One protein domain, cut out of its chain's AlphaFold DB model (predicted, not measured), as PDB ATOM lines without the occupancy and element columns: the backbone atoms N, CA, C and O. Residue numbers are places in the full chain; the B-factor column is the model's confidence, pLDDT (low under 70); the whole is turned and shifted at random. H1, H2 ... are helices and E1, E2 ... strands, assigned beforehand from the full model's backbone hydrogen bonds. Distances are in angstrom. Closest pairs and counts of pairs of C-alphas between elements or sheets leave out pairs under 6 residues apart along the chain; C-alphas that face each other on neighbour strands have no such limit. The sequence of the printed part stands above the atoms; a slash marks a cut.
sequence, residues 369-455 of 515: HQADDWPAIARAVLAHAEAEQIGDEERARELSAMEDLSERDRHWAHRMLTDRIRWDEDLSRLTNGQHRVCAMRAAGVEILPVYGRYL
ATOM      1  N   HIS A 369     208.324 230.836 214.867       89.00
ATOM      2  CA  HIS A 369     208.017 229.924 215.974       89.00
ATOM      3  C   HIS A 369     208.492 230.459 217.333       89.00
ATOM      4  O   HIS A 369     208.379 229.754 218.327       89.00
ATOM      5  N   GLN A 370     209.028 231.683 217.384       86.62
ATOM      6  CA  GLN A 370     209.634 232.254 218.592       86.62
ATOM      7  C   GLN A 370     208.654 233.043 219.469       86.62
ATOM      8  O   GLN A 370     209.096 233.638 220.446       86.62
ATOM      9  N   ALA A 371     207.363 233.094 219.120       89.06
ATOM     10  CA  ALA A 371     206.343 233.600 220.039       89.06
ATOM     11  C   ALA A 371     206.269 232.709 221.288       89.06
ATOM     12  O   ALA A 371     206.524 231.504 221.198       89.06
ATOM     13  N   ASP A 372     205.918 233.301 222.424       91.31
ATOM     14  CA  ASP A 372     205.875 232.599 223.700       91.31
ATOM     15  C   ASP A 372     204.564 231.787 223.815       91.31
ATOM     16  O   ASP A 372     204.610 230.603 224.154       91.31
ATOM     17  N   ASP A 373     203.413 232.373 223.452       94.81
ATOM     18  CA  ASP A 373     202.091 231.722 223.488       94.81
ATOM     19  C   ASP A 373     201.235 232.031 222.236       94.81
ATOM     20  O   ASP A 373     200.374 232.917 222.199       94.81
ATOM     21  N   TRP A 374     201.437 231.235 221.178       94.31
ATOM     22  CA  TRP A 374     200.602 231.273 219.967       94.31
ATOM     23  C   TRP A 374     199.095 231.088 220.231       94.31
ATOM     24  O   TRP A 374     198.305 231.826 219.634       94.31
ATOM     25  N   PRO A 375     198.652 230.146 221.088       94.56
ATOM     26  CA  PRO A 375     197.250 230.057 221.493       94.56
ATOM     27  C   PRO A 375     196.675 231.349 222.092       94.56
ATOM     28  O   PRO A 375     195.547 231.715 221.754       94.56
ATOM     29  N   ALA A 376     197.409 232.049 222.960       94.81
ATOM     30  CA  ALA A 376     196.962 233.324 223.527       94.81
ATOM     31  C   ALA A 376     196.877 234.427 222.467       94.81
ATOM     32  O   ALA A 376     195.870 235.134 222.413       94.81
ATOM     33  N   ILE A 377     197.863 234.504 221.568       94.31
ATOM     34  CA  ILE A 377     197.841 235.423 220.420       94.31
ATOM     35  C   ILE A 377     196.587 235.200 219.565       94.31
ATOM     36  O   ILE A 377     195.877 236.153 219.245       94.31
ATOM     37  N   ALA A 378     196.285 233.946 219.212       93.31
ATOM     38  CA  ALA A 378     195.122 233.616 218.390       93.31
ATOM     39  C   ALA A 378     193.804 234.044 219.056       93.31
ATOM     40  O   ALA A 378     192.955 234.640 218.393       93.31
ATOM     41  N   ARG A 379     193.652 233.808 220.368       93.00
ATOM     42  CA  ARG A 379     192.471 234.240 221.135       93.00
ATOM     43  C   ARG A 379     192.329 235.761 221.180       93.00
ATOM     44  O   ARG A 379     191.231 236.256 220.959       93.00
ATOM     45  N   ALA A 380     193.417 236.490 221.426       93.00
ATOM     46  CA  ALA A 380     193.394 237.952 221.481       93.00
ATOM     47  C   ALA A 380     192.978 238.568 220.135       93.00
ATOM     48  O   ALA A 380     192.137 239.464 220.088       93.00
ATOM     49  N   VAL A 381     193.516 238.044 219.029       90.81
ATOM     50  CA  VAL A 381     193.165 238.496 217.674       90.81
ATOM     51  C   VAL A 381     191.700 238.193 217.340       90.81
ATOM     52  O   VAL A 381     191.030 239.037 216.751       90.81
ATOM     53  N   LEU A 382     191.188 237.018 217.722       89.94
ATOM     54  CA  LEU A 382     189.777 236.669 217.522       89.94
ATOM     55  C   LEU A 382     188.839 237.552 218.353       89.94
ATOM     56  O   LEU A 382     187.847 238.030 217.818       89.94
ATOM     57  N   ALA A 383     189.171 237.824 219.618       89.12
ATOM     58  CA  ALA A 383     188.370 238.698 220.474       89.12
ATOM     59  C   ALA A 383     188.301 240.133 219.925       89.12
ATOM     60  O   ALA A 383     187.234 240.743 219.918       89.12
ATOM     61  N   HIS A 384     189.424 240.663 219.426       87.44
ATOM     62  CA  HIS A 384     189.445 241.963 218.751       87.44
ATOM     63  C   HIS A 384     188.539 241.969 217.513       87.44
ATOM     64  O   HIS A 384     187.742 242.885 217.330       87.44
ATOM     65  N   ALA A 385     188.640 240.935 216.674       83.12
ATOM     66  CA  ALA A 385     187.831 240.812 215.467       83.12
ATOM     67  C   ALA A 385     186.327 240.706 215.752       83.12
ATOM     68  O   ALA A 385     185.523 241.275 215.018       83.12
ATOM     69  N   GLU A 386     185.944 239.996 216.813       83.94
ATOM     70  CA  GLU A 386     184.550 239.876 217.241       83.94
ATOM     71  C   GLU A 386     183.978 241.238 217.657       83.94
ATOM     72  O   GLU A 386     182.881 241.592 217.226       83.94
ATOM     73  N   ALA A 387     184.746 242.039 218.408       83.06
ATOM     74  CA  ALA A 387     184.361 243.402 218.777       83.06
ATOM     75  C   ALA A 387     184.198 244.318 217.547       83.06
ATOM     76  O   ALA A 387     183.213 245.052 217.457       83.06
ATOM     77  N   GLU A 388     185.107 244.230 216.565       78.50
ATOM     78  CA  GLU A 388     184.972 244.951 215.288       78.50
ATOM     79  C   GLU A 388     183.708 244.527 214.525       78.50
ATOM     80  O   GLU A 388     182.998 245.369 213.978       78.50
ATOM     81  N   GLN A 389     183.400 243.227 214.503       73.38
ATOM     82  CA  GLN A 389     182.267 242.685 213.753       73.38
ATOM     83  C   GLN A 389     180.909 243.143 214.308       73.38
ATOM     84  O   GLN A 389     179.976 243.349 213.531       73.38
ATOM     85  N   ILE A 390     180.785 243.309 215.629       78.44
ATOM     86  CA  ILE A 390     179.552 243.797 216.271       78.44
ATOM     87  C   ILE A 390     179.481 245.330 216.370       78.44
ATOM     88  O   ILE A 390     178.490 245.855 216.876       78.44
ATOM     89  N   GLY A 391     180.501 246.047 215.886       74.88
ATOM     90  CA  GLY A 391     180.557 247.511 215.911       74.88
ATOM     91  C   GLY A 391     180.834 248.114 217.291       74.88
ATOM     92  O   GLY A 391     180.493 249.271 217.528       74.88
ATOM     93  N   ASP A 392     181.437 247.354 218.210       82.94
ATOM     94  CA  ASP A 392     181.810 247.843 219.540       82.94
ATOM     95  C   ASP A 392     183.205 248.491 219.498       82.94
ATOM     96  O   ASP A 392     184.234 247.880 219.801       82.94
ATOM     97  N   GLU A 393     183.245 249.752 219.062       80.06
ATOM     98  CA  GLU A 393     184.489 250.505 218.867       80.06
ATOM     99  C   GLU A 393     185.272 250.765 220.163       80.06
ATOM    100  O   GLU A 393     186.489 250.963 220.119       80.06
ATOM    101  N   GLU A 394     184.596 250.840 221.312       79.50
ATOM    102  CA  GLU A 394     185.247 251.029 222.612       79.50
ATOM    103  C   GLU A 394     185.942 249.734 223.026       79.50
ATOM    104  O   GLU A 394     187.148 249.736 223.293       79.50
ATOM    105  N   ARG A 395     185.231 248.606 222.935       83.31
ATOM    106  CA  ARG A 395     185.799 247.296 223.241       83.31
ATOM    107  C   ARG A 395     186.930 246.905 222.294       83.31
ATOM    108  O   ARG A 395     187.940 246.365 222.744       83.31
ATOM    109  N   ALA A 396     186.797 247.191 220.999       81.81
ATOM    110  CA  ALA A 396     187.854 246.938 220.020       81.81
ATOM    111  C   ALA A 396     189.126 247.739 220.352       81.81
ATOM    112  O   ALA A 396     190.228 247.189 220.330       81.81
ATOM    113  N   ARG A 397     188.982 249.015 220.748       82.69
ATOM    114  CA  ARG A 397     190.112 249.853 221.181       82.69
ATOM    115  C   ARG A 397     190.804 249.300 222.424       82.69
ATOM    116  O   ARG A 397     192.030 249.222 222.422       82.69
ATOM    117  N   GLU A 398     190.057 248.874 223.439       85.25
ATOM    118  CA  GLU A 398     190.626 248.222 224.631       85.25
ATOM    119  C   GLU A 398     191.401 246.949 224.262       85.25
ATOM    120  O   GLU A 398     192.562 246.778 224.636       85.25
ATOM    121  N   LEU A 399     190.782 246.065 223.474       86.62
ATOM    122  CA  LEU A 399     191.378 244.791 223.069       86.62
ATOM    123  C   LEU A 399     192.598 244.970 222.162       86.62
ATOM    124  O   LEU A 399     193.476 244.107 222.153       86.62
ATOM    125  N   SER A 400     192.690 246.087 221.435       83.38
ATOM    126  CA  SER A 400     193.836 246.397 220.574       83.38
ATOM    127  C   SER A 400     195.141 246.566 221.357       83.38
ATOM    128  O   SER A 400     196.205 246.301 220.805       83.38
ATOM    129  N   ALA A 401     195.079 246.939 222.642       85.06
ATOM    130  CA  ALA A 401     196.258 247.080 223.495       85.06
ATOM    131  C   ALA A 401     196.875 245.728 223.899       85.06
ATOM    132  O   ALA A 401     198.074 245.655 224.182       85.06
ATOM    133  N   MET A 402     196.065 244.658 223.901       87.56
ATOM    134  CA  MET A 402     196.487 243.275 224.162       87.56
ATOM    135  C   MET A 402     197.325 243.128 225.445       87.56
ATOM    136  O   MET A 402     198.336 242.427 225.457       87.56
ATOM    137  N   GLU A 403     196.927 243.819 226.520       88.06
ATOM    138  CA  GLU A 403     197.704 243.938 227.767       88.06
ATOM    139  C   GLU A 403     197.996 242.595 228.453       88.06
ATOM    140  O   GLU A 403     199.008 242.470 229.139       88.06
ATOM    141  N   ASP A 404     197.163 241.581 228.201       88.31
ATOM    142  CA  ASP A 404     197.316 240.222 228.732       88.31
ATOM    143  C   ASP A 404     198.447 239.410 228.065       88.31
ATOM    144  O   ASP A 404     198.751 238.298 228.499       88.31
ATOM    145  N   LEU A 405     199.067 239.925 226.995       93.19
ATOM    146  CA  LEU A 405     200.153 239.258 226.269       93.19
ATOM    147  C   LEU A 405     201.532 239.808 226.666       93.19
ATOM    148  O   LEU A 405     201.697 240.991 226.982       93.19
ATOM    149  N   SER A 406     202.566 238.962 226.567       94.00
ATOM    150  CA  SER A 406     203.960 239.407 226.697       94.00
ATOM    151  C   SER A 406     204.293 240.465 225.633       94.00
ATOM    152  O   SER A 406     203.636 240.560 224.598       94.00
ATOM    153  N   GLU A 407     205.337 241.275 225.835       91.00
ATOM    154  CA  GLU A 407     205.769 242.251 224.817       91.00
ATOM    155  C   GLU A 407     206.045 241.592 223.455       91.00
ATOM    156  O   GLU A 407     205.656 242.115 222.409       91.00
ATOM    157  N   ARG A 408     206.654 240.403 223.475       89.69
ATOM    158  CA  ARG A 408     206.930 239.622 222.270       89.69
ATOM    159  C   ARG A 408     205.649 239.101 221.618       89.69
ATOM    160  O   ARG A 408     205.531 239.156 220.395       89.69
ATOM    161  N   ASP A 409     204.690 238.629 222.403       93.56
ATOM    162  CA  ASP A 409     203.429 238.112 221.873       93.56
ATOM    163  C   ASP A 409     202.521 239.227 221.353       93.56
ATOM    164  O   ASP A 409     201.922 239.072 220.289       93.56
ATOM    165  N   ARG A 410     202.509 240.397 222.005       91.75
ATOM    166  CA  ARG A 410     201.864 241.610 221.475       91.75
ATOM    167  C   ARG A 410     202.425 241.990 220.116       91.75
ATOM    168  O   ARG A 410     201.657 242.287 219.203       91.75
ATOM    169  N   HIS A 411     203.748 241.933 219.941       87.50
ATOM    170  CA  HIS A 411     204.357 242.180 218.635       87.50
ATOM    171  C   HIS A 411     203.782 241.241 217.561       87.50
ATOM    172  O   HIS A 411     203.367 241.703 216.496       87.50
ATOM    173  N   TRP A 412     203.695 239.937 217.837       88.12
ATOM    174  CA  TRP A 412     203.114 238.971 216.899       88.12
ATOM    175  C   TRP A 412     201.615 239.168 216.667       88.12
ATOM    176  O   TRP A 412     201.156 239.058 215.529       88.12
ATOM    177  N   ALA A 413     200.860 239.508 217.705       88.88
ATOM    178  CA  ALA A 413     199.433 239.761 217.612       88.88
ATOM    179  C   ALA A 413     199.125 241.028 216.786       88.88
ATOM    180  O   ALA A 413     198.307 240.978 215.869       88.88
ATOM    181  N   HIS A 414     199.873 242.122 216.960       84.38
ATOM    182  CA  HIS A 414     199.774 243.295 216.080       84.38
ATOM    183  C   HIS A 414     200.169 242.983 214.632       84.38
ATOM    184  O   HIS A 414     199.555 243.490 213.686       84.38
ATOM    185  N   ARG A 415     201.170 242.117 214.424       82.81
ATOM    186  CA  ARG A 415     201.509 241.618 213.082       82.81
ATOM    187  C   ARG A 415     200.357 240.814 212.482       82.81
ATOM    188  O   ARG A 415     200.151 240.909 211.284       82.81
ATOM    189  N   MET A 416     199.570 240.093 213.276       84.06
ATOM    190  CA  MET A 416     198.367 239.399 212.801       84.06
ATOM    191  C   MET A 416     197.222 240.349 212.424       84.06
ATOM    192  O   MET A 416     196.479 240.037 211.496       84.06
ATOM    193  N   LEU A 417     197.097 241.511 213.078       82.38
ATOM    194  CA  LEU A 417     196.099 242.531 212.712       82.38
ATOM    195  C   LEU A 417     196.479 243.300 211.437       82.38
ATOM    196  O   LEU A 417     195.617 243.573 210.597       82.38
ATOM    197  N   THR A 418     197.767 243.632 211.292       76.00
ATOM    198  CA  THR A 418     198.306 244.433 210.173       76.00
ATOM    199  C   THR A 418     198.641 243.593 208.938       76.00
ATOM    200  O   THR A 418     198.395 244.017 207.814       76.00
ATOM    201  N   ASP A 419     199.164 242.384 209.136       79.69
ATOM    202  CA  ASP A 419     199.582 241.428 208.108       79.69
ATOM    203  C   ASP A 419     198.778 240.123 208.264       79.69
ATOM    204  O   ASP A 419     199.270 239.082 208.713       79.69
ATOM    205  N   ARG A 420     197.484 240.197 207.946       83.12
ATOM    206  CA  ARG A 420     196.505 239.128 208.215       83.12
ATOM    207  C   ARG A 420     196.826 237.836 207.452       83.12
ATOM    208  O   ARG A 420     197.308 237.876 206.319       83.12
ATOM    209  N   ILE A 421     196.519 236.679 208.046       84.94
ATOM    210  CA  ILE A 421     196.502 235.397 207.317       84.94
ATOM    211  C   ILE A 421     195.336 235.451 206.344       84.94
ATOM    212  O   ILE A 421     194.203 235.616 206.787       84.94
ATOM    213  N   ARG A 422     195.612 235.332 205.044       82.75
ATOM    214  CA  ARG A 422     194.587 235.452 204.006       82.75
ATOM    215  C   ARG A 422     194.320 234.115 203.330       82.75
ATOM    216  O   ARG A 422     195.255 233.470 202.848       82.75
ATOM    217  N   TRP A 423     193.047 233.732 203.296       78.12
ATOM    218  CA  TRP A 423     192.553 232.558 202.583       78.12
ATOM    219  C   TRP A 423     191.268 232.914 201.835       78.12
ATOM    220  O   TRP A 423     190.355 233.499 202.411       78.12
ATOM    221  N   ASP A 424     191.238 232.592 200.552       66.75
ATOM    222  CA  ASP A 424     190.120 232.809 199.645       66.75
ATOM    223  C   ASP A 424     189.724 231.419 199.117       66.75
ATOM    224  O   ASP A 424     190.604 230.696 198.653       66.75
ATOM    225  N   GLU A 425     188.468 230.997 199.294       57.41
ATOM    226  CA  GLU A 425     187.975 229.624 199.044       57.41
ATOM    227  C   GLU A 425     188.203 229.147 197.598       57.41
ATOM    228  O   GLU A 425     188.363 227.947 197.372       57.41
ATOM    229  N   ASP A 426     188.355 230.074 196.647       53.06
ATOM    230  CA  ASP A 426     188.644 229.771 195.238       53.06
ATOM    231  C   ASP A 426     190.133 229.510 194.964       53.06
ATOM    232  O   ASP A 426     190.522 228.977 193.919       53.06
ATOM    233  N   LEU A 427     190.995 229.865 195.916       56.34
ATOM    234  CA  LEU A 427     192.405 229.539 195.893       56.34
ATOM    235  C   LEU A 427     192.616 228.399 196.886       56.34
ATOM    236  O   LEU A 427     192.548 228.577 198.103       56.34
ATOM    237  N   SER A 428     193.002 227.224 196.386       66.12
ATOM    238  CA  SER A 428     193.460 226.092 197.211       66.12
ATOM    239  C   SER A 428     194.717 226.414 198.042       66.12
ATOM    240  O   SER A 428     195.408 225.518 198.508       66.12
ATOM    241  N   ARG A 429     195.073 227.693 198.200       71.69
ATOM    242  CA  ARG A 429     196.351 228.236 198.630       71.69
ATOM    243  C   ARG A 429     196.123 229.450 199.524       71.69
ATOM    244  O   ARG A 429     195.292 230.311 199.259       71.69
ATOM    245  N   LEU A 430     196.942 229.553 200.562       77.69
ATOM    246  CA  LEU A 430     197.054 230.757 201.381       77.69
ATOM    247  C   LEU A 430     197.783 231.858 200.596       77.69
ATOM    248  O   LEU A 430     198.896 231.631 200.116       77.69
ATOM    249  N   THR A 431     197.212 233.061 200.530       73.19
ATOM    250  CA  THR A 431     197.848 234.213 199.862       73.19
ATOM    251  C   THR A 431     198.809 234.963 200.784       73.19
ATOM    252  O   THR A 431     199.744 235.605 200.310       73.19
ATOM    253  N   ASN A 432     198.642 234.840 202.106       80.31
ATOM    254  CA  ASN A 432     199.552 235.418 203.092       80.31
ATOM    255  C   ASN A 432     199.538 234.658 204.430       80.31
ATOM    256  O   ASN A 432     198.567 233.988 204.775       80.31
ATOM    257  N   GLY A 433     200.614 234.794 205.208       85.44
ATOM    258  CA  GLY A 433     200.696 234.305 206.584       85.44
ATOM    259  C   GLY A 433     201.005 232.822 206.730       85.44
ATOM    260  O   GLY A 433     200.876 232.263 207.816       85.44
ATOM    261  N   GLN A 434     201.493 232.192 205.666       90.50
ATOM    262  CA  GLN A 434     201.819 230.769 205.629       90.50
ATOM    263  C   GLN A 434     202.800 230.319 206.734       90.50
ATOM    264  O   GLN A 434     202.608 229.268 207.344       90.50
ATOM    265  N   HIS A 435     203.818 231.131 207.056       89.62
ATOM    266  CA  HIS A 435     204.730 230.857 208.180       89.62
ATOM    267  C   HIS A 435     204.026 230.904 209.540       89.62
ATOM    268  O   HIS A 435     204.310 230.084 210.407       89.62
ATOM    269  N   ARG A 436     203.078 231.829 209.717       91.44
ATOM    270  CA  ARG A 436     202.291 231.959 210.954       91.44
ATOM    271  C   ARG A 436     201.306 230.801 211.101       91.44
ATOM    272  O   ARG A 436     201.170 230.266 212.193       91.44
ATOM    273  N   VAL A 437     200.702 230.341 210.000       92.69
ATOM    274  CA  VAL A 437     199.903 229.102 209.985       92.69
ATOM    275  C   VAL A 437     200.753 227.902 210.408       92.69
ATOM    276  O   VAL A 437     200.315 227.114 211.242       92.69
ATOM    277  N   CYS A 438     201.976 227.773 209.883       92.44
ATOM    278  CA  CYS A 438     202.906 226.711 210.281       92.44
ATOM    279  C   CYS A 438     203.229 226.763 211.787       92.44
ATOM    280  O   CYS A 438     203.127 225.747 212.477       92.44
ATOM    281  N   ALA A 439     203.540 227.952 212.308       92.81
ATOM    282  CA  ALA A 439     203.845 228.166 213.720       92.81
ATOM    283  C   ALA A 439     202.673 227.836 214.645       92.81
ATOM    284  O   ALA A 439     202.830 227.062 215.587       92.81
ATOM    285  N   MET A 440     201.480 228.333 214.322       93.25
ATOM    286  CA  MET A 440     200.263 228.059 215.083       93.25
ATOM    287  C   MET A 440     199.882 226.574 215.056       93.25
ATOM    288  O   MET A 440     199.529 226.019 216.093       93.25
ATOM    289  N   ARG A 441     200.047 225.886 213.917       93.44
ATOM    290  CA  ARG A 441     199.877 224.424 213.844       93.44
ATOM    291  C   ARG A 441     200.868 223.687 214.742       93.44
ATOM    292  O   ARG A 441     200.475 222.757 215.440       93.44
ATOM    293  N   ALA A 442     202.139 224.086 214.735       92.81
ATOM    294  CA  ALA A 442     203.162 223.472 215.583       92.81
ATOM    295  C   ALA A 442     202.921 223.731 217.078       92.81
ATOM    296  O   ALA A 442     203.213 222.862 217.896       92.81
ATOM    297  N   ALA A 443     202.349 224.887 217.420       92.44
ATOM    298  CA  ALA A 443     201.954 225.255 218.776       92.44
ATOM    299  C   ALA A 443     200.598 224.663 219.217       92.44
ATOM    300  O   ALA A 443     200.160 224.919 220.335       92.44
ATOM    301  N   GLY A 444     199.927 223.881 218.363       90.88
ATOM    302  CA  GLY A 444     198.658 223.230 218.699       90.88
ATOM    303  C   GLY A 444     197.449 224.166 218.717       90.88
ATOM    304  O   GLY A 444     196.448 223.849 219.350       90.88
ATOM    305  N   VAL A 445     197.513 225.309 218.031       91.50
ATOM    306  CA  VAL A 445     196.357 226.195 217.870       91.50
ATOM    307  C   VAL A 445     195.328 225.506 216.977       91.50
ATOM    308  O   VAL A 445     195.583 225.241 215.802       91.50
ATOM    309  N   GLU A 446     194.160 225.212 217.542       87.75
ATOM    310  CA  GLU A 446     193.093 224.485 216.846       87.75
ATOM    311  C   GLU A 446     192.265 225.388 215.932       87.75
ATOM    312  O   GLU A 446     191.861 224.961 214.853       87.75
ATOM    313  N   ILE A 447     192.040 226.634 216.350       87.69
ATOM    314  CA  ILE A 447     191.245 227.635 215.638       87.69
ATOM    315  C   ILE A 447     192.135 228.838 215.346       87.69
ATOM    316  O   ILE A 447     192.645 229.476 216.267       87.69
ATOM    317  N   LEU A 448     192.334 229.143 214.065       88.75
ATOM    318  CA  LEU A 448     193.168 230.253 213.626       88.75
ATOM    319  C   LEU A 448     192.286 231.443 213.232       88.75
ATOM    320  O   LEU A 448     191.276 231.242 212.552       88.75
ATOM    321  N   PRO A 449     192.684 232.677 213.584       88.50
ATOM    322  CA  PRO A 449     192.114 233.876 212.990       88.50
ATOM    323  C   PRO A 449     192.556 233.974 211.530       88.50
ATOM    324  O   PRO A 449     193.739 234.161 211.228       88.50
ATOM    325  N   VAL A 450     191.598 233.843 210.620       84.88
ATOM    326  CA  VAL A 450     191.833 233.913 209.177       84.88
ATOM    327  C   VAL A 450     190.995 235.030 208.602       84.88
ATOM    328  O   VAL A 450     189.790 235.099 208.820       84.88
ATOM    329  N   TYR A 451     191.651 235.909 207.859       79.62
ATOM    330  CA  TYR A 451     190.979 236.896 207.044       79.62
ATOM    331  C   TYR A 451     190.619 236.246 205.717       79.62
ATOM    332  O   TYR A 451     191.465 236.064 204.842       79.62
ATOM    333  N   GLY A 452     189.365 235.848 205.599       68.19
ATOM    334  CA  GLY A 452     188.853 235.240 204.388       68.19
ATOM    335  C   GLY A 452     187.532 235.871 204.023       68.19
ATOM    336  O   GLY A 452     186.734 236.223 204.890       68.19
ATOM    337  N   ARG A 453     187.335 236.052 202.724       57.38
ATOM    338  CA  ARG A 453     186.088 236.573 202.174       57.38
ATOM    339  C   ARG A 453     185.031 235.482 202.052       57.38
ATOM    340  O   ARG A 453     183.844 235.728 202.252       57.38
ATOM    341  N   TYR A 454     185.513 234.275 201.777       57.69
ATOM    342  CA  TYR A 454     184.746 233.061 201.557       57.69
ATOM    343  C   TYR A 454     185.232 232.061 202.591       57.69
ATOM    344  O   TYR A 454     186.253 231.396 202.444       57.69
ATOM    345  N   LEU A 455     184.589 232.096 203.748       53.66
ATOM    346  CA  LEU A 455     184.778 231.072 204.754       53.66
ATOM    347  C   LEU A 455     183.402 230.447 204.903       53.66
ATOM    348  O   LEU A 455     182.494 231.159 205.360       53.66
TER     349      LEU A 455
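AT A GLANCE: This is residues 369 to 455 of the 515 residues of an uncharacterized protein of Streptomyces griseocarneus (UniProt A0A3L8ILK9). Look first for H1, the long helix in the middle: H2 folds back beside it as a helical hairpin, H3 packs aslant on its first half, and E2 runs past it. H2 makes one end of the longest axis, and E1 with the long link before it makes a looping other end, where H4 begins. The printed part has 87 residues, with four named helices and two named strands in the order H1, H2, H3, E1, H4, E2; it is mostly helix, and the two strands pair with no named strand. It is compact, with a radius of gyration of the C-alphas of 12.8 A and spans of 36 by 31 by 20 A.

IN THESE COORDINATES: Start at His 369 and go on to C-alpha 374 at (200.602, 231.273, 219.967); from there H1, residues 374 to 389, runs 22.5 A to C-alpha 389 at (182.267, 242.685, 213.753). Next come H2, residues 393 to 400, 10.4 A long, and H3, residues 407 to 418, 16.6 A long. Farther along you find E1, residues 430 to 432, 5.6 A long, and then H4, residues 434 to 442, 12.4 A long. E2, residues 447 to 452, runs 13.8 A and ends at C-alpha 452 at (188.853, 235.240, 204.388).

HOW THE PARTS SIT: Begin at H1, the hub, which touches the three other helices. H1 and H2 touch as a hairpin, closest at the C-alphas of Ala 387 and Ala 396, 5.1 A apart, at a shallow tilt of 13 degrees, opposite ways. H1 touches H3 with residues 374 to 381 alone; their closest C-alphas, of Ile 377 and Ala 413, are 5.4 A apart, and they run the same way at a steep tilt of 43 degrees. With residues 374 to 375 alone H1 only just touches H4, only at their ends, with 3 pairs of C-alphas within 8 A, the closest those of Trp 374 and Met 440 at 5.9 A. For E2, look at Leu 382 of H1 and Pro 449: these closest C-alphas are 5.8 A apart. H3 and E2 are near each other, with 5 pairs of C-alphas within 10 A. H2 and H3 are apart, but only just, at 8.1 A, while E1 and H4 meet only through their link. In H1, H2, H3 and H4 every O i to N i+4 pair is within hydrogen-bond range.

THE WHOLE: The two C-alphas farthest apart, of Glu 403 and Asp 426, are 36.6 A apart. The printed part has no cut. The link from H3 to E1, 11 residues, is long. The mean pLDDT of the printed part is 83.9; look for values under 70 at residues 424 to 428 and 452 to 455.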